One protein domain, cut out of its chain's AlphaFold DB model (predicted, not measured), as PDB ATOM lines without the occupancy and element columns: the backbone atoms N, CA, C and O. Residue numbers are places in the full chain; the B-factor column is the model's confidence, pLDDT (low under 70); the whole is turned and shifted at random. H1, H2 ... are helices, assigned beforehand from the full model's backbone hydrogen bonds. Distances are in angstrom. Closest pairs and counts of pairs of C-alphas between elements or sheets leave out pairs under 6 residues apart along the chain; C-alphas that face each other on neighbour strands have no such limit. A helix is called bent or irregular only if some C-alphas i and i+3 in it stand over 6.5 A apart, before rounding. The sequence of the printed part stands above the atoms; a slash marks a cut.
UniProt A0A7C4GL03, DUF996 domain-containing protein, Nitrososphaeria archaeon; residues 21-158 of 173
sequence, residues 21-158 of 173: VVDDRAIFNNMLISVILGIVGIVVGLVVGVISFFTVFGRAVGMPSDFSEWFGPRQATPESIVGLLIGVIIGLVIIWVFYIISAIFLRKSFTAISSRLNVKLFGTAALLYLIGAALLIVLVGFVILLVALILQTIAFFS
ATOM      1  N   VAL A  21      22.699 -77.875  18.810       82.81
ATOM      2  CA  VAL A  21      24.139 -78.086  18.553       82.81
ATOM      3  C   VAL A  21      24.465 -79.543  18.217       82.81
ATOM      4  O   VAL A  21      25.315 -79.797  17.366       82.81
ATOM      5  N   VAL A  22      23.813 -80.510  18.870       79.69
ATOM      6  CA  VAL A  22      24.024 -81.945  18.597       79.69
ATOM      7  C   VAL A  22      23.084 -82.523  17.527       79.69
ATOM      8  O   VAL A  22      23.096 -83.737  17.320       79.69
ATOM      9  N   ASP A  23      22.288 -81.676  16.860       81.75
ATOM     10  CA  ASP A  23      21.274 -82.029  15.846       81.75
ATOM     11  C   ASP A  23      20.349 -83.190  16.273       81.75
ATOM     12  O   ASP A  23      19.985 -84.075  15.498       81.75
ATOM     13  N   ASP A  24      19.960 -83.206  17.552       80.12
ATOM     14  CA  ASP A  24      19.086 -84.234  18.121       80.12
ATOM     15  C   ASP A  24      17.903 -83.587  18.841       80.12
ATOM     16  O   ASP A  24      17.907 -83.363  20.058       80.12
ATOM     17  N   ARG A  25      16.848 -83.304  18.068       82.06
ATOM     18  CA  ARG A  25      15.579 -82.732  18.554       82.06
ATOM     19  C   ARG A  25      14.873 -83.596  19.602       82.06
ATOM     20  O   ARG A  25      14.022 -83.087  20.336       82.06
ATOM     21  N   ALA A  26      15.196 -84.889  19.713       79.38
ATOM     22  CA  ALA A  26      14.566 -85.750  20.707       79.38
ATOM     23  C   ALA A  26      14.962 -85.346  22.136       79.38
ATOM     24  O   ALA A  26      14.174 -85.549  23.058       79.38
ATOM     25  N   ILE A  27      16.136 -84.737  22.330       80.31
ATOM     26  CA  ILE A  27      16.599 -84.241  23.633       80.31
ATOM     27  C   ILE A  27      15.622 -83.199  24.186       80.31
ATOM     28  O   ILE A  27      15.045 -83.383  25.263       80.31
ATOM     29  N   PHE A  28      15.383 -82.133  23.418       81.38
ATOM     30  CA  PHE A  28      14.485 -81.062  23.831       81.38
ATOM     31  C   PHE A  28      13.033 -81.537  23.940       81.38
ATOM     32  O   PHE A  28      12.371 -81.234  24.930       81.38
ATOM     33  N   ASN A  29      12.557 -82.362  23.000       82.31
ATOM     34  CA  ASN A  29      11.195 -82.898  23.060       82.31
ATOM     35  C   ASN A  29      10.963 -83.777  24.296       82.31
ATOM     36  O   ASN A  29       9.943 -83.630  24.963       82.31
ATOM     37  N   ASN A  30      11.907 -84.655  24.653       81.88
ATOM     38  CA  ASN A  30      11.784 -85.466  25.866       81.88
ATOM     39  C   ASN A  30      11.813 -84.587  27.130       81.88
ATOM     40  O   ASN A  30      11.036 -84.825  28.053       81.88
ATOM     41  N   MET A  31      12.653 -83.545  27.167       83.69
ATOM     42  CA  MET A  31      12.667 -82.579  28.274       83.69
ATOM     43  C   MET A  31      11.327 -81.840  28.397       83.69
ATOM     44  O   MET A  31      10.758 -81.772  29.482       83.69
ATOM     45  N   LEU A  32      10.780 -81.334  27.289       84.81
ATOM     46  CA  LEU A  32       9.474 -80.674  27.265       84.81
ATOM     47  C   LEU A  32       8.351 -81.602  27.731       84.81
ATOM     48  O   LEU A  32       7.540 -81.198  28.560       84.81
ATOM     49  N   ILE A  33       8.316 -82.844  27.242       83.94
ATOM     50  CA  ILE A  33       7.319 -83.840  27.656       83.94
ATOM     51  C   ILE A  33       7.414 -84.093  29.161       83.94
ATOM     52  O   ILE A  33       6.389 -84.119  29.838       83.94
ATOM     53  N   SER A  34       8.629 -84.220  29.701       82.44
ATOM     54  CA  SER A  34       8.848 -84.351  31.144       82.44
ATOM     55  C   SER A  34       8.246 -83.174  31.919       82.44
ATOM     56  O   SER A  34       7.491 -83.387  32.871       82.44
ATOM     57  N   VAL A  35       8.520 -81.943  31.487       84.75
ATOM     58  CA  VAL A  35       7.993 -80.733  32.127       84.75
ATOM     59  C   VAL A  35       6.469 -80.680  32.072       84.75
ATOM     60  O   VAL A  35       5.825 -80.464  33.098       84.75
ATOM     61  N   ILE A  36       5.888 -80.916  30.895       87.50
ATOM     62  CA  ILE A  36       4.438 -80.895  30.694       87.50
ATOM     63  C   ILE A  36       3.773 -81.959  31.570       87.50
ATOM     64  O   ILE A  36       2.811 -81.649  32.267       87.50
ATOM     65  N   LEU A  37       4.308 -83.182  31.610       87.62
ATOM     66  CA  LEU A  37       3.793 -84.252  32.469       87.62
ATOM     67  C   LEU A  37       3.854 -83.895  33.952       87.62
ATOM     68  O   LEU A  37       2.909 -84.188  34.679       87.62
ATOM     69  N   GLY A  38       4.934 -83.250  34.400       83.81
ATOM     70  CA  GLY A  38       5.057 -82.789  35.783       83.81
ATOM     71  C   GLY A  38       3.971 -81.773  36.143       83.81
ATOM     72  O   GLY A  38       3.299 -81.921  37.162       83.81
ATOM     73  N   ILE A  39       3.743 -80.784  35.273       88.06
ATOM     74  CA  ILE A  39       2.702 -79.765  35.466       88.06
ATOM     75  C   ILE A  39       1.310 -80.408  35.447       88.06
ATOM     76  O   ILE A  39       0.518 -80.173  36.358       88.06
ATOM     77  N   VAL A  40       1.014 -81.244  34.447       91.56
ATOM     78  CA  VAL A  40      -0.281 -81.930  34.318       91.56
ATOM     79  C   VAL A  40      -0.549 -82.816  35.530       91.56
ATOM     80  O   VAL A  40      -1.640 -82.754  36.087       91.56
ATOM     81  N   GLY A  41       0.441 -83.583  35.990       88.25
ATOM     82  CA  GLY A  41       0.309 -84.432  37.172       88.25
ATOM     83  C   GLY A  41      -0.074 -83.649  38.424       88.25
ATOM     84  O   GLY A  41      -1.005 -84.037  39.128       88.25
ATOM     85  N   ILE A  42       0.594 -82.515  38.666       87.25
ATOM     86  CA  ILE A  42       0.277 -81.621  39.788       87.25
ATOM     87  C   ILE A  42      -1.137 -81.059  39.643       87.25
ATOM     88  O   ILE A  42      -1.910 -81.117  40.594       87.25
ATOM     89  N   VAL A  43      -1.500 -80.538  38.467       92.31
ATOM     90  CA  VAL A  43      -2.827 -79.948  38.233       92.31
ATOM     91  C   VAL A  43      -3.929 -80.982  38.447       92.31
ATOM     92  O   VAL A  43      -4.860 -80.724  39.203       92.31
ATOM     93  N   VAL A  44      -3.818 -82.166  37.840       92.69
ATOM     94  CA  VAL A  44      -4.821 -83.233  37.972       92.69
ATOM     95  C   VAL A  44      -4.924 -83.700  39.423       92.69
ATOM     96  O   VAL A  44      -6.026 -83.798  39.959       92.69
ATOM     97  N   GLY A  45      -3.792 -83.933  40.089       89.69
ATOM     98  CA  GLY A  45      -3.779 -84.344  41.490       89.69
ATOM     99  C   GLY A  45      -4.387 -83.312  42.435       89.69
ATOM    100  O   GLY A  45      -5.174 -83.669  43.312       89.69
ATOM    101  N   LEU A  46      -4.077 -82.028  42.228       89.69
ATOM    102  CA  LEU A  46      -4.672 -80.933  42.992       89.69
ATOM    103  C   LEU A  46      -6.170 -80.826  42.739       89.69
ATOM    104  O   LEU A  46      -6.912 -80.668  43.696       89.69
ATOM    105  N   VAL A  47      -6.637 -80.955  41.494       91.31
ATOM    106  CA  VAL A  47      -8.074 -80.940  41.185       91.31
ATOM    107  C   VAL A  47      -8.800 -82.055  41.940       91.31
ATOM    108  O   VAL A  47      -9.802 -81.785  42.598       91.31
ATOM    109  N   VAL A  48      -8.269 -83.282  41.936       90.56
ATOM    110  CA  VAL A  48      -8.850 -84.411  42.686       90.56
ATOM    111  C   VAL A  48      -8.863 -84.143  44.195       90.56
ATOM    112  O   VAL A  48      -9.881 -84.368  44.856       90.56
ATOM    113  N   GLY A  49      -7.762 -83.628  44.745       88.88
ATOM    114  CA  GLY A  49      -7.663 -83.283  46.165       88.88
ATOM    115  C   GLY A  49      -8.611 -82.149  46.568       88.88
ATOM    116  O   GLY A  49      -9.270 -82.232  47.600       88.88
ATOM    117  N   VAL A  50      -8.739 -81.124  45.726       88.06
ATOM    118  CA  VAL A  50      -9.642 -79.983  45.918       88.06
ATOM    119  C   VAL A  50     -11.099 -80.429  45.862       88.06
ATOM    120  O   VAL A  50     -11.877 -80.049  46.734       88.06
ATOM    121  N   ILE A  51     -11.466 -81.280  44.898       87.25
ATOM    122  CA  ILE A  51     -12.806 -81.875  44.835       87.25
ATOM    123  C   ILE A  51     -13.092 -82.620  46.140       87.25
ATOM    124  O   ILE A  51     -14.102 -82.359  46.783       87.25
ATOM    125  N   SER A  52     -12.158 -83.469  46.574       87.38
ATOM    126  CA  SER A  52     -12.275 -84.286  47.789       87.38
ATOM    127  C   SER A  52     -12.334 -83.456  49.076       87.38
ATOM    128  O   SER A  52     -12.966 -83.858  50.047       87.38
ATOM    129  N   PHE A  53     -11.702 -82.284  49.096       86.56
ATOM    130  CA  PHE A  53     -11.811 -81.329  50.194       86.56
ATOM    131  C   PHE A  53     -13.194 -80.666  50.224       86.56
ATOM    132  O   PHE A  53     -13.838 -80.607  51.274       86.56
ATOM    133  N   PHE A  54     -13.672 -80.183  49.076       85.31
ATOM    134  CA  PHE A  54     -14.946 -79.472  48.989       85.31
ATOM    135  C   PHE A  54     -16.168 -80.379  49.160       85.31
ATOM    136  O   PHE A  54     -17.189 -79.891  49.644       85.31
ATOM    137  N   THR A  55     -16.071 -81.680  48.864       82.62
ATOM    138  CA  THR A  55     -17.147 -82.646  49.158       82.62
ATOM    139  C   THR A  55     -17.498 -82.657  50.656       82.62
ATOM    140  O   THR A  55     -18.672 -82.678  51.024       82.62
ATOM    141  N   VAL A  56     -16.490 -82.563  51.533       83.31
ATOM    142  CA  VAL A  56     -16.655 -82.609  52.997       83.31
ATOM    143  C   VAL A  56     -16.837 -81.219  53.597       83.31
ATOM    144  O   VAL A  56     -17.727 -81.000  54.419       83.31
ATOM    145  N   PHE A  57     -15.999 -80.263  53.194       84.00
ATOM    146  CA  PHE A  57     -15.914 -78.953  53.841       84.00
ATOM    147  C   PHE A  57     -16.661 -77.840  53.104       84.00
ATOM    148  O   PHE A  57     -16.754 -76.735  53.636       84.00
ATOM    149  N   GLY A  58     -17.252 -78.103  51.932       81.94
ATOM    150  CA  GLY A  58     -17.887 -77.091  51.077       81.94
ATOM    151  C   GLY A  58     -18.917 -76.208  51.790       81.94
ATOM    152  O   GLY A  58     -18.948 -74.998  51.579       81.94
ATOM    153  N   ARG A  59     -19.712 -76.771  52.712       74.12
ATOM    154  CA  ARG A  59     -20.668 -75.987  53.520       74.12
ATOM    155  C   ARG A  59     -19.992 -75.110  54.567       74.12
ATOM    156  O   ARG A  59     -20.438 -73.991  54.786       74.12
ATOM    157  N   ALA A  60     -18.941 -75.615  55.209       79.56
ATOM    158  CA  ALA A  60     -18.219 -74.886  56.249       79.56
ATOM    159  C   ALA A  60     -17.497 -73.653  55.682       79.56
ATOM    160  O   ALA A  60     -17.371 -72.645  56.365       79.56
ATOM    161  N   VAL A  61     -17.077 -73.720  54.417       81.88
ATOM    162  CA  VAL A  61     -16.397 -72.623  53.709       81.88
ATOM    163  C   VAL A  61     -17.349 -71.718  52.912       81.88
ATOM    164  O   VAL A  61     -16.890 -70.897  52.125       81.88
ATOM    165  N   GLY A  62     -18.670 -71.840  53.110       80.12
ATOM    166  CA  GLY A  62     -19.662 -70.930  52.522       80.12
ATOM    167  C   GLY A  62     -19.862 -71.077  51.009       80.12
ATOM    168  O   GLY A  62     -20.249 -70.117  50.348       80.12
ATOM    169  N   MET A  63     -19.590 -72.257  50.442       79.44
ATOM    170  CA  MET A  63     -19.749 -72.513  49.008       79.44
ATOM    171  C   MET A  63     -21.236 -72.433  48.591       79.44
ATOM    172  O   MET A  63     -22.078 -73.038  49.264       79.44
ATOM    173  N   PRO A  64     -21.581 -71.741  47.482       80.88
ATOM    174  CA  PRO A  64     -22.959 -71.637  46.995       80.88
ATOM    175  C   PRO A  64     -23.596 -73.003  46.740       80.88
ATOM    176  O   PRO A  64     -22.915 -73.934  46.292       80.88
ATOM    177  N   SER A  65     -24.904 -73.118  46.983       74.69
ATOM    178  CA  SER A  65     -25.648 -74.372  46.829       74.69
ATOM    179  C   SER A  65     -25.582 -74.939  45.420       74.69
ATOM    180  O   SER A  65     -25.557 -76.149  45.279       74.69
ATOM    181  N   ASP A  66     -25.493 -74.097  44.399       80.81
ATOM    182  CA  ASP A  66     -25.555 -74.543  43.005       80.81
ATOM    183  C   ASP A  66     -24.192 -75.088  42.559       80.81
ATOM    184  O   ASP A  66     -24.077 -76.100  41.873       80.81
ATOM    185  N   PHE A  67     -23.122 -74.452  43.041       73.31
ATOM    186  CA  PHE A  67     -21.752 -74.862  42.751       73.31
ATOM    187  C   PHE A  67     -21.373 -76.150  43.481       73.31
ATOM    188  O   PHE A  67     -20.593 -76.948  42.984       73.31
ATOM    189  N   SER A  68     -21.948 -76.390  44.653       69.44
ATOM    190  CA  SER A  68     -21.590 -77.525  45.497       69.44
ATOM    191  C   SER A  68     -22.335 -78.826  45.141       69.44
ATOM    192  O   SER A  68     -22.140 -79.833  45.814       69.44
ATOM    193  N   GLU A  69     -23.217 -78.846  44.129       72.31
ATOM    194  CA  GLU A  69     -23.846 -80.084  43.604       72.31
ATOM    195  C   GLU A  69     -22.875 -80.861  42.711       72.31
ATOM    196  O   GLU A  69     -22.884 -82.089  42.698       72.31
ATOM    197  N   TRP A  70     -21.952 -80.147  42.063       74.44
ATOM    198  CA  TRP A  70     -20.852 -80.715  41.282       74.44
ATOM    199  C   TRP A  70     -19.864 -81.551  42.106       74.44
ATOM    200  O   TRP A  70     -19.115 -82.347  41.547       74.44
ATOM    201  N   PHE A  71     -19.857 -81.369  43.428       71.88
ATOM    202  CA  PHE A  71     -18.892 -81.974  44.345       71.88
ATOM    203  C   PHE A  71     -19.535 -83.026  45.270       71.88
ATOM    204  O   PHE A  71     -18.874 -83.539  46.160       71.88
ATOM    205  N   GLY A  72     -20.803 -83.398  45.067       69.00
ATOM    206  CA  GLY A  72     -21.440 -84.505  45.791       69.00
ATOM    207  C   GLY A  72     -22.039 -84.167  47.174       69.00
ATOM    208  O   GLY A  72     -22.202 -82.995  47.527       69.00
ATOM    209  N   PRO A  73     -22.459 -85.193  47.946       65.62
ATOM    210  CA  PRO A  73     -23.255 -85.024  49.166       65.62
ATOM    211  C   PRO A  73     -22.515 -84.264  50.278       65.62
ATOM    212  O   PRO A  73     -21.447 -84.667  50.726       65.62
ATOM    213  N   ARG A  74     -23.125 -83.176  50.765       66.31
ATOM    214  CA  ARG A  74     -22.487 -82.167  51.636       66.31
ATOM    215  C   ARG A  74     -22.712 -82.386  53.122       66.31
ATOM    216  O   ARG A  74     -23.340 -81.558  53.795       66.31
ATOM    217  N   GLN A  75     -22.252 -83.506  53.635       67.38
ATOM    218  CA  GLN A  75     -22.433 -83.821  55.042       67.38
ATOM    219  C   GLN A  75     -21.109 -84.336  55.569       67.38
ATOM    220  O   GLN A  75     -20.581 -85.284  55.006       67.38
ATOM    221  N   ALA A  76     -20.578 -83.712  56.624       70.62
ATOM    222  CA  ALA A  76     -19.429 -84.234  57.350       70.62
ATOM    223  C   ALA A  76     -19.885 -85.450  58.169       70.62
ATOM    224  O   ALA A  76     -20.124 -85.367  59.371       70.62
ATOM    225  N   THR A  77     -20.097 -86.565  57.479       80.12
ATOM    226  CA  THR A  77     -20.378 -87.863  58.084       80.12
ATOM    227  C   THR A  77     -19.068 -88.640  58.216       80.12
ATOM    228  O   THR A  77     -18.097 -88.361  57.506       80.12
ATOM    229  N   PRO A  78     -18.999 -89.650  59.095       79.00
ATOM    230  CA  PRO A  78     -17.839 -90.538  59.143       79.00
ATOM    231  C   PRO A  78     -17.481 -91.121  57.762       79.00
ATOM    232  O   PRO A  78     -16.306 -91.215  57.414       79.00
ATOM    233  N   GLU A  79     -18.488 -91.419  56.935       80.12
ATOM    234  CA  GLU A  79     -18.321 -91.912  55.562       80.12
ATOM    235  C   GLU A  79     -17.679 -90.876  54.627       80.12
ATOM    236  O   GLU A  79     -16.812 -91.219  53.822       80.12
ATOM    237  N   SER A  80     -18.039 -89.594  54.752       80.75
ATOM    238  CA  SER A  80     -17.464 -88.533  53.919       80.75
ATOM    239  C   SER A  80     -15.998 -88.262  54.266       80.75
ATOM    240  O   SER A  80     -15.203 -87.964  53.378       80.75
ATOM    241  N   ILE A  81     -15.614 -88.391  55.543       82.69
ATOM    242  CA  ILE A  81     -14.214 -88.260  55.980       82.69
ATOM    243  C   ILE A  81     -13.364 -89.381  55.376       82.69
ATOM    244  O   ILE A  81     -12.272 -89.120  54.873       82.69
ATOM    245  N   VAL A  82     -13.876 -90.615  55.362       86.62
ATOM    246  CA  VAL A  82     -13.212 -91.738  54.681       86.62
ATOM    247  C   VAL A  82     -13.099 -91.464  53.179       86.62
ATOM    248  O   VAL A  82     -12.026 -91.652  52.607       86.62
ATOM    249  N   GLY A  83     -14.159 -90.943  52.551       85.75
ATOM    250  CA  GLY A  83     -14.140 -90.518  51.149       85.75
ATOM    251  C   GLY A  83     -13.071 -89.460  50.847       85.75
ATOM    252  O   GLY A  83     -12.366 -89.575  49.846       85.75
ATOM    253  N   LEU A  84     -12.882 -88.481  51.736       87.69
ATOM    254  CA  LEU A  84     -11.818 -87.482  51.616       87.69
ATOM    255  C   LEU A  84     -10.433 -88.112  51.712       87.69
ATOM    256  O   LEU A  84      -9.580 -87.806  50.884       87.69
ATOM    257  N   LEU A  85     -10.198 -88.998  52.683       89.31
ATOM    258  CA  LEU A  85      -8.904 -89.671  52.824       89.31
ATOM    259  C   LEU A  85      -8.575 -90.502  51.581       89.31
ATOM    260  O   LEU A  85      -7.464 -90.413  51.061       89.31
ATOM    261  N   ILE A  86      -9.552 -91.249  51.061       89.38
ATOM    262  CA  ILE A  86      -9.407 -92.016  49.819       89.38
ATOM    263  C   ILE A  86      -9.113 -91.081  48.642       89.38
ATOM    264  O   ILE A  86      -8.171 -91.326  47.892       89.38
ATOM    265  N   GLY A  87      -9.867 -89.993  48.489       88.38
ATOM    266  CA  GLY A  87      -9.675 -89.031  47.405       88.38
ATOM    267  C   GLY A  87      -8.313 -88.333  47.449       88.38
ATOM    268  O   GLY A  87      -7.653 -88.193  46.419       88.38
ATOM    269  N   VAL A  88      -7.834 -87.981  48.644       89.38
ATOM    270  CA  VAL A  88      -6.482 -87.442  48.856       89.38
ATOM    271  C   VAL A  88      -5.426 -88.478  48.474       89.38
ATOM    272  O   VAL A  88      -4.516 -88.150  47.715       89.38
ATOM    273  N   ILE A  89      -5.556 -89.730  48.923       91.00
ATOM    274  CA  ILE A  89      -4.624 -90.809  48.564       91.00
ATOM    275  C   ILE A  89      -4.598 -91.019  47.045       91.00
ATOM    276  O   ILE A  89      -3.519 -91.088  46.463       91.00
ATOM    277  N   ILE A  90      -5.759 -91.057  46.385       90.56
ATOM    278  CA  ILE A  90      -5.855 -91.172  44.922       90.56
ATOM    279  C   ILE A  90      -5.152 -89.991  44.244       90.56
ATOM    280  O   ILE A  90      -4.347 -90.203  43.340       90.56
ATOM    281  N   GLY A  91      -5.395 -88.760  44.700       89.12
ATOM    282  CA  GLY A  91      -4.718 -87.566  44.191       89.12
ATOM    283  C   GLY A  91      -3.194 -87.655  44.326       89.12
ATOM    284  O   GLY A  91      -2.476 -87.392  43.362       89.12
ATOM    285  N   LEU A  92      -2.693 -88.100  45.484       87.81
ATOM    286  CA  LEU A  92      -1.261 -88.315  45.719       87.81
ATOM    287  C   LEU A  92      -0.680 -89.389  44.791       87.81
ATOM    288  O   LEU A  92       0.393 -89.190  44.223       87.81
ATOM    289  N   VAL A  93      -1.386 -90.506  44.604       90.00
ATOM    290  CA  VAL A  93      -0.963 -91.586  43.701       90.00
ATOM    291  C   VAL A  93      -0.913 -91.096  42.255       90.00
ATOM    292  O   VAL A  93       0.052 -91.390  41.554       90.00
ATOM    293  N   ILE A  94      -1.895 -90.305  41.811       90.00
ATOM    294  CA  ILE A  94      -1.892 -89.701  40.473       90.00
ATOM    295  C   ILE A  94      -0.651 -88.823  40.296       90.00
ATOM    296  O   ILE A  94       0.095 -89.020  39.335       90.00
ATOM    297  N   ILE A  95      -0.389 -87.902  41.231       87.00
ATOM    298  CA  ILE A  95       0.802 -87.039  41.181       87.00
ATOM    299  C   ILE A  95       2.059 -87.898  41.075       87.00
ATOM    300  O   ILE A  95       2.894 -87.652  40.208       87.00
ATOM    301  N   TRP A  96       2.173 -88.927  41.914       85.31
ATOM    302  CA  TRP A  96       3.332 -89.812  41.945       85.31
ATOM    303  C   TRP A  96       3.549 -90.554  40.619       85.31
ATOM    304  O   TRP A  96       4.665 -90.560  40.100       85.31
ATOM    305  N   VAL A  97       2.493 -91.106  40.014       89.06
ATOM    306  CA  VAL A  97       2.577 -91.789  38.711       89.06
ATOM    307  C   VAL A  97       3.033 -90.826  37.615       89.06
ATOM    308  O   VAL A  97       3.973 -91.130  36.881       89.06
ATOM    309  N   PHE A  98       2.423 -89.642  37.520       88.25
ATOM    310  CA  PHE A  98       2.841 -88.629  36.547       88.25
ATOM    311  C   PHE A  98       4.292 -88.187  36.768       88.25
ATOM    312  O   PHE A  98       5.030 -87.991  35.799       88.25
ATOM    313  N   TYR A  99       4.724 -88.085  38.025       82.12
ATOM    314  CA  TYR A  99       6.094 -87.731  38.378       82.12
ATOM    315  C   TYR A  99       7.101 -88.801  37.934       82.12
ATOM    316  O   TYR A  99       8.147 -88.466  37.379       82.12
ATOM    317  N   ILE A 100       6.770 -90.089  38.087       83.38
ATOM    318  CA  ILE A 100       7.593 -91.196  37.575       83.38
ATOM    319  C   ILE A 100       7.727 -91.114  36.054       83.38
ATOM    320  O   ILE A 100       8.841 -91.187  35.530       83.38
ATOM    321  N   ILE A 101       6.616 -90.929  35.334       84.69
ATOM    322  CA  ILE A 101       6.645 -90.841  33.868       84.69
ATOM    323  C   ILE A 101       7.485 -89.629  33.442       84.69
ATOM    324  O   ILE A 101       8.363 -89.752  32.587       84.69
ATOM    325  N   SER A 102       7.291 -88.479  34.093       77.38
ATOM    326  CA  SER A 102       8.102 -87.279  33.878       77.38
ATOM    327  C   SER A 102       9.600 -87.548  34.078       77.38
ATOM    328  O   SER A 102      10.410 -87.173  33.226       77.38
ATOM    329  N   ALA A 103       9.981 -88.256  35.145       78.31
ATOM    330  CA  ALA A 103      11.372 -88.587  35.440       78.31
ATOM    331  C   ALA A 103      12.005 -89.517  34.387       78.31
ATOM    332  O   ALA A 103      13.190 -89.378  34.076       78.31
ATOM    333  N   ILE A 104      11.233 -90.428  33.785       80.81
ATOM    334  CA  ILE A 104      11.712 -91.298  32.697       80.81
ATOM    335  C   ILE A 104      12.095 -90.468  31.466       80.81
ATOM    336  O   ILE A 104      13.173 -90.661  30.894       80.81
ATOM    337  N   PHE A 105      11.241 -89.525  31.064       76.50
ATOM    338  CA  PHE A 105      11.514 -88.644  29.926       76.50
ATOM    339  C   PHE A 105      12.696 -87.707  30.192       76.50
ATOM    340  O   PHE A 105      13.552 -87.531  29.321       76.50
ATOM    341  N   LEU A 106      12.800 -87.188  31.416       75.81
ATOM    342  CA  LEU A 106      13.941 -86.393  31.858       75.81
ATOM    343  C   LEU A 106      15.242 -87.194  31.755       75.81
ATOM    344  O   LEU A 106      16.216 -86.736  31.156       75.81
ATOM    345  N   ARG A 107      15.240 -88.439  32.249       77.50
ATOM    346  CA  ARG A 107      16.394 -89.334  32.132       77.50
ATOM    347  C   ARG A 107      16.775 -89.575  30.677       77.50
ATOM    348  O   ARG A 107      17.963 -89.574  30.358       77.50
ATOM    349  N   LYS A 108      15.794 -89.781  29.796       75.00
ATOM    350  CA  LYS A 108      16.035 -89.998  28.363       75.00
ATOM    351  C   LYS A 108      16.727 -88.793  27.719       75.00
ATOM    352  O   LYS A 108      17.694 -88.988  26.989       75.00
ATOM    353  N   SER A 109      16.290 -87.574  28.048       72.94
ATOM    354  CA  SER A 109      16.931 -86.331  27.597       72.94
ATOM    355  C   SER A 109      18.384 -86.229  28.073       72.94
ATOM    356  O   SER A 109      19.301 -86.149  27.257       72.94
ATOM    357  N   PHE A 110      18.631 -86.349  29.381       68.44
ATOM    358  CA  PHE A 110      19.986 -86.209  29.928       68.44
ATOM    359  C   PHE A 110      20.937 -87.336  29.519       68.44
ATOM    360  O   PHE A 110      22.129 -87.095  29.334       68.44
ATOM    361  N   THR A 111      20.436 -88.557  29.324       70.31
ATOM    362  CA  THR A 111      21.261 -89.667  28.825       70.31
ATOM    363  C   THR A 111      21.716 -89.399  27.388       70.31
ATOM    364  O   THR A 111      22.883 -89.624  27.074       70.31
ATOM    365  N   ALA A 112      20.838 -88.861  26.534       71.38
ATOM    366  CA  ALA A 112      21.190 -88.478  25.167       71.38
ATOM    367  C   ALA A 112      22.187 -87.304  25.125       71.38
ATOM    368  O   ALA A 112      23.136 -87.336  24.349       71.38
ATOM    369  N   ILE A 113      22.054 -86.323  26.024       68.06
ATOM    370  CA  ILE A 113      23.068 -85.269  26.205       68.06
ATOM    371  C   ILE A 113      24.414 -85.888  26.618       68.06
ATOM    372  O   ILE A 113      25.449 -85.579  26.031       68.06
ATOM    373  N   SER A 114      24.407 -86.811  27.586       66.12
ATOM    374  CA  SER A 114      25.630 -87.441  28.104       66.12
ATOM    375  C   SER A 114      26.396 -88.249  27.051       66.12
ATOM    376  O   SER A 114      27.625 -88.217  27.033       66.12
ATOM    377  N   SER A 115      25.686 -88.956  26.161       68.06
ATOM    378  CA  SER A 115      26.306 -89.802  25.138       68.06
ATOM    379  C   SER A 115      26.922 -88.986  24.007       68.06
ATOM    380  O   SER A 115      27.935 -89.397  23.447       68.06
ATOM    381  N   ARG A 116      26.345 -87.821  23.693       66.69
ATOM    382  CA  ARG A 116      26.847 -86.911  22.655       66.69
ATOM    383  C   ARG A 116      27.963 -85.998  23.154       66.69
ATOM    384  O   ARG A 116      28.887 -85.724  22.401       66.69
ATOM    385  N   LEU A 117      27.909 -85.576  24.419       65.88
ATOM    386  CA  LEU A 117      28.931 -84.720  25.033       65.88
ATOM    387  C   LEU A 117      30.074 -85.512  25.704       65.88
ATOM    388  O   LEU A 117      31.020 -84.908  26.189       65.88
ATOM    389  N   ASN A 118      30.006 -86.851  25.739       64.31
ATOM    390  CA  ASN A 118      30.971 -87.746  26.408       64.31
ATOM    391  C   ASN A 118      31.177 -87.446  27.912       64.31
ATOM    392  O   ASN A 118      32.207 -87.763  28.503       64.31
ATOM    393  N   VAL A 119      30.176 -86.853  28.568       64.19
ATOM    394  CA  VAL A 119      30.230 -86.518  29.998       64.19
ATOM    395  C   VAL A 119      29.404 -87.537  30.786       64.19
ATOM    396  O   VAL A 119      28.185 -87.415  30.912       64.19
ATOM    397  N   LYS A 120      30.072 -88.549  31.361       67.62
ATOM    398  CA  LYS A 120      29.435 -89.639  32.138       67.62
ATOM    399  C   LYS A 120      28.597 -89.151  33.332       67.62
ATOM    400  O   LYS A 120      27.639 -89.817  33.718       67.62
ATOM    401  N   LEU A 121      28.927 -87.986  33.898       70.19
ATOM    402  CA  LEU A 121      28.252 -87.424  35.076       70.19
ATOM    403  C   LEU A 121      26.769 -87.098  34.831       70.19
ATOM    404  O   LEU A 121      25.960 -87.289  35.738       70.19
ATOM    405  N   PHE A 122      26.385 -86.706  33.608       70.19
ATOM    406  CA  PHE A 122      24.977 -86.463  33.264       70.19
ATOM    407  C   PHE A 122      24.127 -87.736  33.349       70.19
ATOM    408  O   PHE A 122      22.995 -87.690  33.829       70.19
ATOM    409  N   GLY A 123      24.676 -88.884  32.940       71.88
ATOM    410  CA  GLY A 123      23.985 -90.173  33.029       71.88
ATOM    411  C   GLY A 123      23.759 -90.618  34.475       71.88
ATOM    412  O   GLY A 123      22.667 -91.070  34.822       71.88
ATOM    413  N   THR A 124      24.761 -90.433  35.340       76.94
ATOM    414  CA  THR A 124      24.655 -90.750  36.772       76.94
ATOM    415  C   THR A 124      23.649 -89.836  37.472       76.94
ATOM    416  O   THR A 124      22.770 -90.332  38.171       76.94
ATOM    417  N   ALA A 125      23.701 -88.522  37.227       77.62
ATOM    418  CA  ALA A 125      22.731 -87.570  37.776       77.62
ATOM    419  C   ALA A 125      21.292 -87.912  37.355       77.62
ATOM    420  O   ALA A 125      20.388 -87.961  38.187       77.62
ATOM    421  N   ALA A 126      21.088 -88.230  36.076       74.31
ATOM    422  CA  ALA A 126      19.788 -88.602  35.528       74.31
ATOM    423  C   ALA A 126      19.227 -89.905  36.126       74.31
ATOM    424  O   ALA A 126      18.020 -90.028  36.341       74.31
ATOM    425  N   LEU A 127      20.094 -90.882  36.406       78.75
ATOM    426  CA  LEU A 127      19.720 -92.117  37.093       78.75
ATOM    427  C   LEU A 127      19.313 -91.861  38.543       78.75
ATOM    428  O   LEU A 127      18.259 -92.339  38.961       78.75
ATOM    429  N   LEU A 128      20.109 -91.090  39.289       81.12
ATOM    430  CA  LEU A 128      19.758 -90.731  40.662       81.12
ATOM    431  C   LEU A 128      18.468 -89.910  40.708       81.12
ATOM    432  O   LEU A 128      17.659 -90.138  41.597       81.12
ATOM    433  N   TYR A 129      18.224 -89.026  39.737       80.56
ATOM    434  CA  TYR A 129      16.969 -88.280  39.669       80.56
ATOM    435  C   TYR A 129      15.766 -89.217  39.505       80.56
ATOM    436  O   TYR A 129      14.763 -89.055  40.193       80.56
ATOM    437  N   LEU A 130      15.873 -90.237  38.646       80.06
ATOM    438  CA  LEU A 130      14.811 -91.229  38.455       80.06
ATOM    439  C   LEU A 130      14.574 -92.055  39.724       80.06
ATOM    440  O   LEU A 130      13.430 -92.226  40.141       80.06
ATOM    441  N   ILE A 131      15.644 -92.538  40.355       80.00
ATOM    442  CA  ILE A 131      15.557 -93.326  41.591       80.00
ATOM    443  C   ILE A 131      14.976 -92.475  42.729       80.00
ATOM    444  O   ILE A 131      14.087 -92.928  43.445       80.00
ATOM    445  N   GLY A 132      15.430 -91.229  42.864       79.00
ATOM    446  CA  GLY A 132      14.930 -90.284  43.858       79.00
ATOM    447  C   GLY A 132      13.465 -89.918  43.633       79.00
ATOM    448  O   GLY A 132      12.702 -89.868  44.592       79.00
ATOM    449  N   ALA A 133      13.045 -89.749  42.377       78.44
ATOM    450  CA  ALA A 133      11.649 -89.523  42.010       78.44
ATOM    451  C   ALA A 133      10.756 -90.730  42.341       78.44
ATOM    452  O   ALA A 133       9.665 -90.558  42.879       78.44
ATOM    453  N   ALA A 134      11.224 -91.954  42.077       80.75
ATOM    454  CA  ALA A 134      10.495 -93.169  42.439       80.75
ATOM    455  C   ALA A 134      10.358 -93.318  43.964       80.75
ATOM    456  O   ALA A 134       9.283 -93.650  44.463       80.75
ATOM    457  N   LEU A 135      11.425 -93.010  44.706       80.50
ATOM    458  CA  LEU A 135      11.477 -93.095  46.168       80.50
ATOM    459  C   LEU A 135      10.947 -91.847  46.887       80.50
ATOM    460  O   LEU A 135      11.039 -91.797  48.107       80.50
ATOM    461  N   LEU A 136      10.385 -90.859  46.178       77.19
ATOM    462  CA  LEU A 136       9.931 -89.577  46.747       77.19
ATOM    463  C   LEU A 136       8.843 -89.765  47.816       77.19
ATOM    464  O   LEU A 136       8.759 -88.988  48.761       77.19
ATOM    465  N   ILE A 137       8.067 -90.849  47.715       70.44
ATOM    466  CA  ILE A 137       7.083 -91.254  48.731       70.44
ATOM    467  C   ILE A 137       7.712 -91.536  50.107       70.44
ATOM    468  O   ILE A 137       7.023 -91.476  51.122       70.44
ATOM    469  N   VAL A 138       9.013 -91.832  50.155       74.94
ATOM    470  CA  VAL A 138       9.802 -91.993  51.377       74.94
ATOM    471  C   VAL A 138      10.703 -90.765  51.518       74.94
ATOM    472  O   VAL A 138      11.281 -90.301  50.539       74.94
ATOM    473  N   LEU A 139      10.919 -90.267  52.741       74.31
ATOM    474  CA  LEU A 139      11.853 -89.156  53.017       74.31
ATOM    475  C   LEU A 139      13.244 -89.348  52.371       74.31
ATOM    476  O   LEU A 139      13.909 -88.385  51.994       74.31
ATOM    477  N   VAL A 140      13.654 -90.606  52.186       79.06
ATOM    478  CA  VAL A 140      14.893 -91.014  51.512       79.06
ATOM    479  C   VAL A 140      14.958 -90.532  50.054       79.06
ATOM    480  O   VAL A 140      16.029 -90.132  49.600       79.06
ATOM    481  N   GLY A 141      13.841 -90.496  49.321       79.00
ATOM    482  CA  GLY A 141      13.813 -90.007  47.939       79.00
ATOM    483  C   GLY A 141      14.208 -88.539  47.814       79.00
ATOM    484  O   GLY A 141      14.895 -88.167  46.864       79.00
ATOM    485  N   PHE A 142      13.874 -87.716  48.813       78.88
ATOM    486  CA  PHE A 142      14.261 -86.304  48.841       78.88
ATOM    487  C   PHE A 142      15.784 -86.128  48.928       78.88
ATOM    488  O   PHE A 142      16.363 -85.301  48.224       78.88
ATOM    489  N   VAL A 143      16.451 -86.959  49.735       84.00
ATOM    490  CA  VAL A 143      17.917 -86.968  49.849       84.00
ATOM    491  C   VAL A 143      18.556 -87.380  48.523       84.00
ATOM    492  O   VAL A 143      19.491 -86.732  48.061       84.00
ATOM    493  N   ILE A 144      18.025 -88.414  47.866       84.75
ATOM    494  CA  ILE A 144      18.540 -88.879  46.571       84.75
ATOM    495  C   ILE A 144      18.368 -87.799  45.489       84.75
ATOM    496  O   ILE A 144      19.284 -87.584  44.693       84.75
ATOM    497  N   LEU A 145      17.242 -87.075  45.482       81.88
ATOM    498  CA  LEU A 145      17.019 -85.948  44.568       81.88
ATOM    499  C   LEU A 145      18.007 -84.803  44.802       81.88
ATOM    500  O   LEU A 145      18.516 -84.244  43.833       81.88
ATOM    501  N   LEU A 146      18.328 -84.485  46.059       83.12
ATOM    502  CA  LEU A 146      19.364 -83.501  46.385       83.12
ATOM    503  C   LEU A 146      20.723 -83.904  45.806       83.12
ATOM    504  O   LEU A 146      21.384 -83.091  45.161       83.12
ATOM    505  N   VAL A 147      21.116 -85.170  45.974       85.69
ATOM    506  CA  VAL A 147      22.371 -85.688  45.408       85.69
ATOM    507  C   VAL A 147      22.353 -85.617  43.876       85.69
ATOM    508  O   VAL A 147      23.343 -85.205  43.270       85.69
ATOM    509  N   ALA A 148      21.227 -85.954  43.239       84.62
ATOM    510  CA  ALA A 148      21.066 -85.839  41.790       84.62
ATOM    511  C   ALA A 148      21.256 -84.394  41.297       84.62
ATOM    512  O   ALA A 148      21.941 -84.171  40.299       84.62
ATOM    513  N   LEU A 149      20.699 -83.416  42.019       80.88
ATOM    514  CA  LEU A 149      20.777 -81.993  41.675       80.88
ATOM    515  C   LEU A 149      22.213 -81.453  41.771       80.88
ATOM    516  O   LEU A 149      22.666 -80.691  40.911       80.88
ATOM    517  N   ILE A 150      22.955 -81.892  42.791       85.56
ATOM    518  CA  ILE A 150      24.374 -81.556  42.955       85.56
ATOM    519  C   ILE A 150      25.186 -82.136  41.789       85.56
ATOM    520  O   ILE A 150      25.935 -81.409  41.140       85.56
ATOM    521  N   LEU A 151      24.994 -83.420  41.465       82.56
ATOM    522  CA  LEU A 151      25.684 -84.067  40.343       82.56
ATOM    523  C   LEU A 151      25.360 -83.412  38.998       82.56
ATOM    524  O   LEU A 151      26.253 -83.250  38.170       82.56
ATOM    525  N   GLN A 152      24.106 -83.008  38.784       79.38
ATOM    526  CA  GLN A 152      23.693 -82.294  37.577       79.38
ATOM    527  C   GLN A 152      24.433 -80.959  37.438       79.38
ATOM    528  O   GLN A 152      24.899 -80.629  36.349       79.38
ATOM    529  N   THR A 153      24.589 -80.216  38.535       81.06
ATOM    530  CA  THR A 153      25.332 -78.946  38.549       81.06
ATOM    531  C   THR A 153      26.798 -79.160  38.169       81.06
ATOM    532  O   THR A 153      27.322 -78.466  37.300       81.06
ATOM    533  N   ILE A 154      27.444 -80.177  38.747       82.00
ATOM    534  CA  ILE A 154      28.832 -80.537  38.418       82.00
ATOM    535  C   ILE A 154      28.949 -80.961  36.944       82.00
ATOM    536  O   ILE A 154      29.916 -80.610  36.270       82.00
ATOM    537  N   ALA A 155      27.955 -81.681  36.419       77.62
ATOM    538  CA  ALA A 155      27.944 -82.133  35.032       77.62
ATOM    539  C   ALA A 155      27.862 -80.965  34.036       77.62
ATOM    540  O   ALA A 155      28.587 -80.977  33.044       77.62
ATOM    541  N   PHE A 156      27.051 -79.938  34.317       75.69
ATOM    542  CA  PHE A 156      26.992 -78.723  33.495       75.69
ATOM    543  C   PHE A 156      28.325 -77.976  33.453       75.69
ATOM    544  O   PHE A 156      28.739 -77.552  32.379       75.69
ATOM    545  N   PHE A 157      29.028 -77.875  34.583       79.81
ATOM    546  CA  PHE A 157      30.368 -77.279  34.621       79.81
ATOM    547  C   PHE A 157      31.455 -78.144  33.971       79.81
ATOM    548  O   PHE A 157      32.554 -77.660  33.734       79.81
ATOM    549  N   SER A 158      31.163 -79.408  33.670       75.19
ATOM    550  CA  SER A 158      32.100 -80.323  33.009       75.19
ATOM    551  C   SER A 158      31.941 -80.350  31.482       75.19
ATOM    552  O   SER A 158      32.619 -81.138  30.822       75.19
TER     553      SER A 158
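AT A GLANCE: This is residues 21 to 158 of the 173 residues of the protein "DUF996 domain-containing protein" of Nitrososphaeria archaeon (UniProt A0A7C4GL03). What shape do these coordinates draw? Two long helices, H1 and H2, lie side by side as a hairpin that makes the longest axis, and a shorter hairpin, H3 and H4, folds back along residues 96 to 114 of H2. H3 packs on H2 and H4 packs on H3, apart from both long helices. What is its make-up? The printed part has 138 residues, with four named helices in the order H1, H2, H3, H4, no named strand, and the class all helix. It is loose, with a radius of gyration of the C-alphas of 20.1 A, and spans 61 by 31 by 18 A.

HOW THE PARTS SIT: How does H1, residues 25 to 57, stand to H2, residues 78 to 117? They touch as a helical hairpin, opposite ways at a shallow tilt of 9 degrees; their closest C-alphas, of Ser 34 and Ser 102, are 4.1 A apart. Where do H3, residues 120 to 137, and H4, residues 139 to 157, sit? H2 touches H3 with residues 96 to 114 alone, opposite ways at 5 degrees, a shallow tilt; the closest C-alphas, of Arg 107 and Ala 126, are 4.9 A apart. H3 and H4 touch, opposite ways at a shallow tilt of 20 degrees, with the C-alphas of Gly 132 and Gly 141 closest at 4.2 A. How do the backbones run? In H2 every O i to N i+4 pair is within hydrogen-bond range; in H1 it is 28 of 29, in H3 13 of 14, in H4 14 of 15.

IN THESE COORDINATES: Where does H1 begin? C-alpha 25 is at (15.579, -82.732, 18.554), and H1 is 47.4 A long from first to last C-alpha. How long are the others? H2 is 58.2 A, H3 27.9 A and H4 28.7 A, with C-alpha 157 at (30.368, -77.279, 34.621). H3 is irregular: C-alphas 134 and 137 are 7.4 A apart.

THE WHOLE: Which link is long? Residues 58 to 77, between H1 and H2, make a long link, while H2 to H3 and H3 to H4 are tight. How large and how sure is the model? The two C-alphas farthest apart, of Ser 65 and Asn 118, are 61.7 A apart, and the printed part has no cut. Low confidence, pLDDT under 70, falls on residues 68, 72 to 75, 110 and 113 to 120.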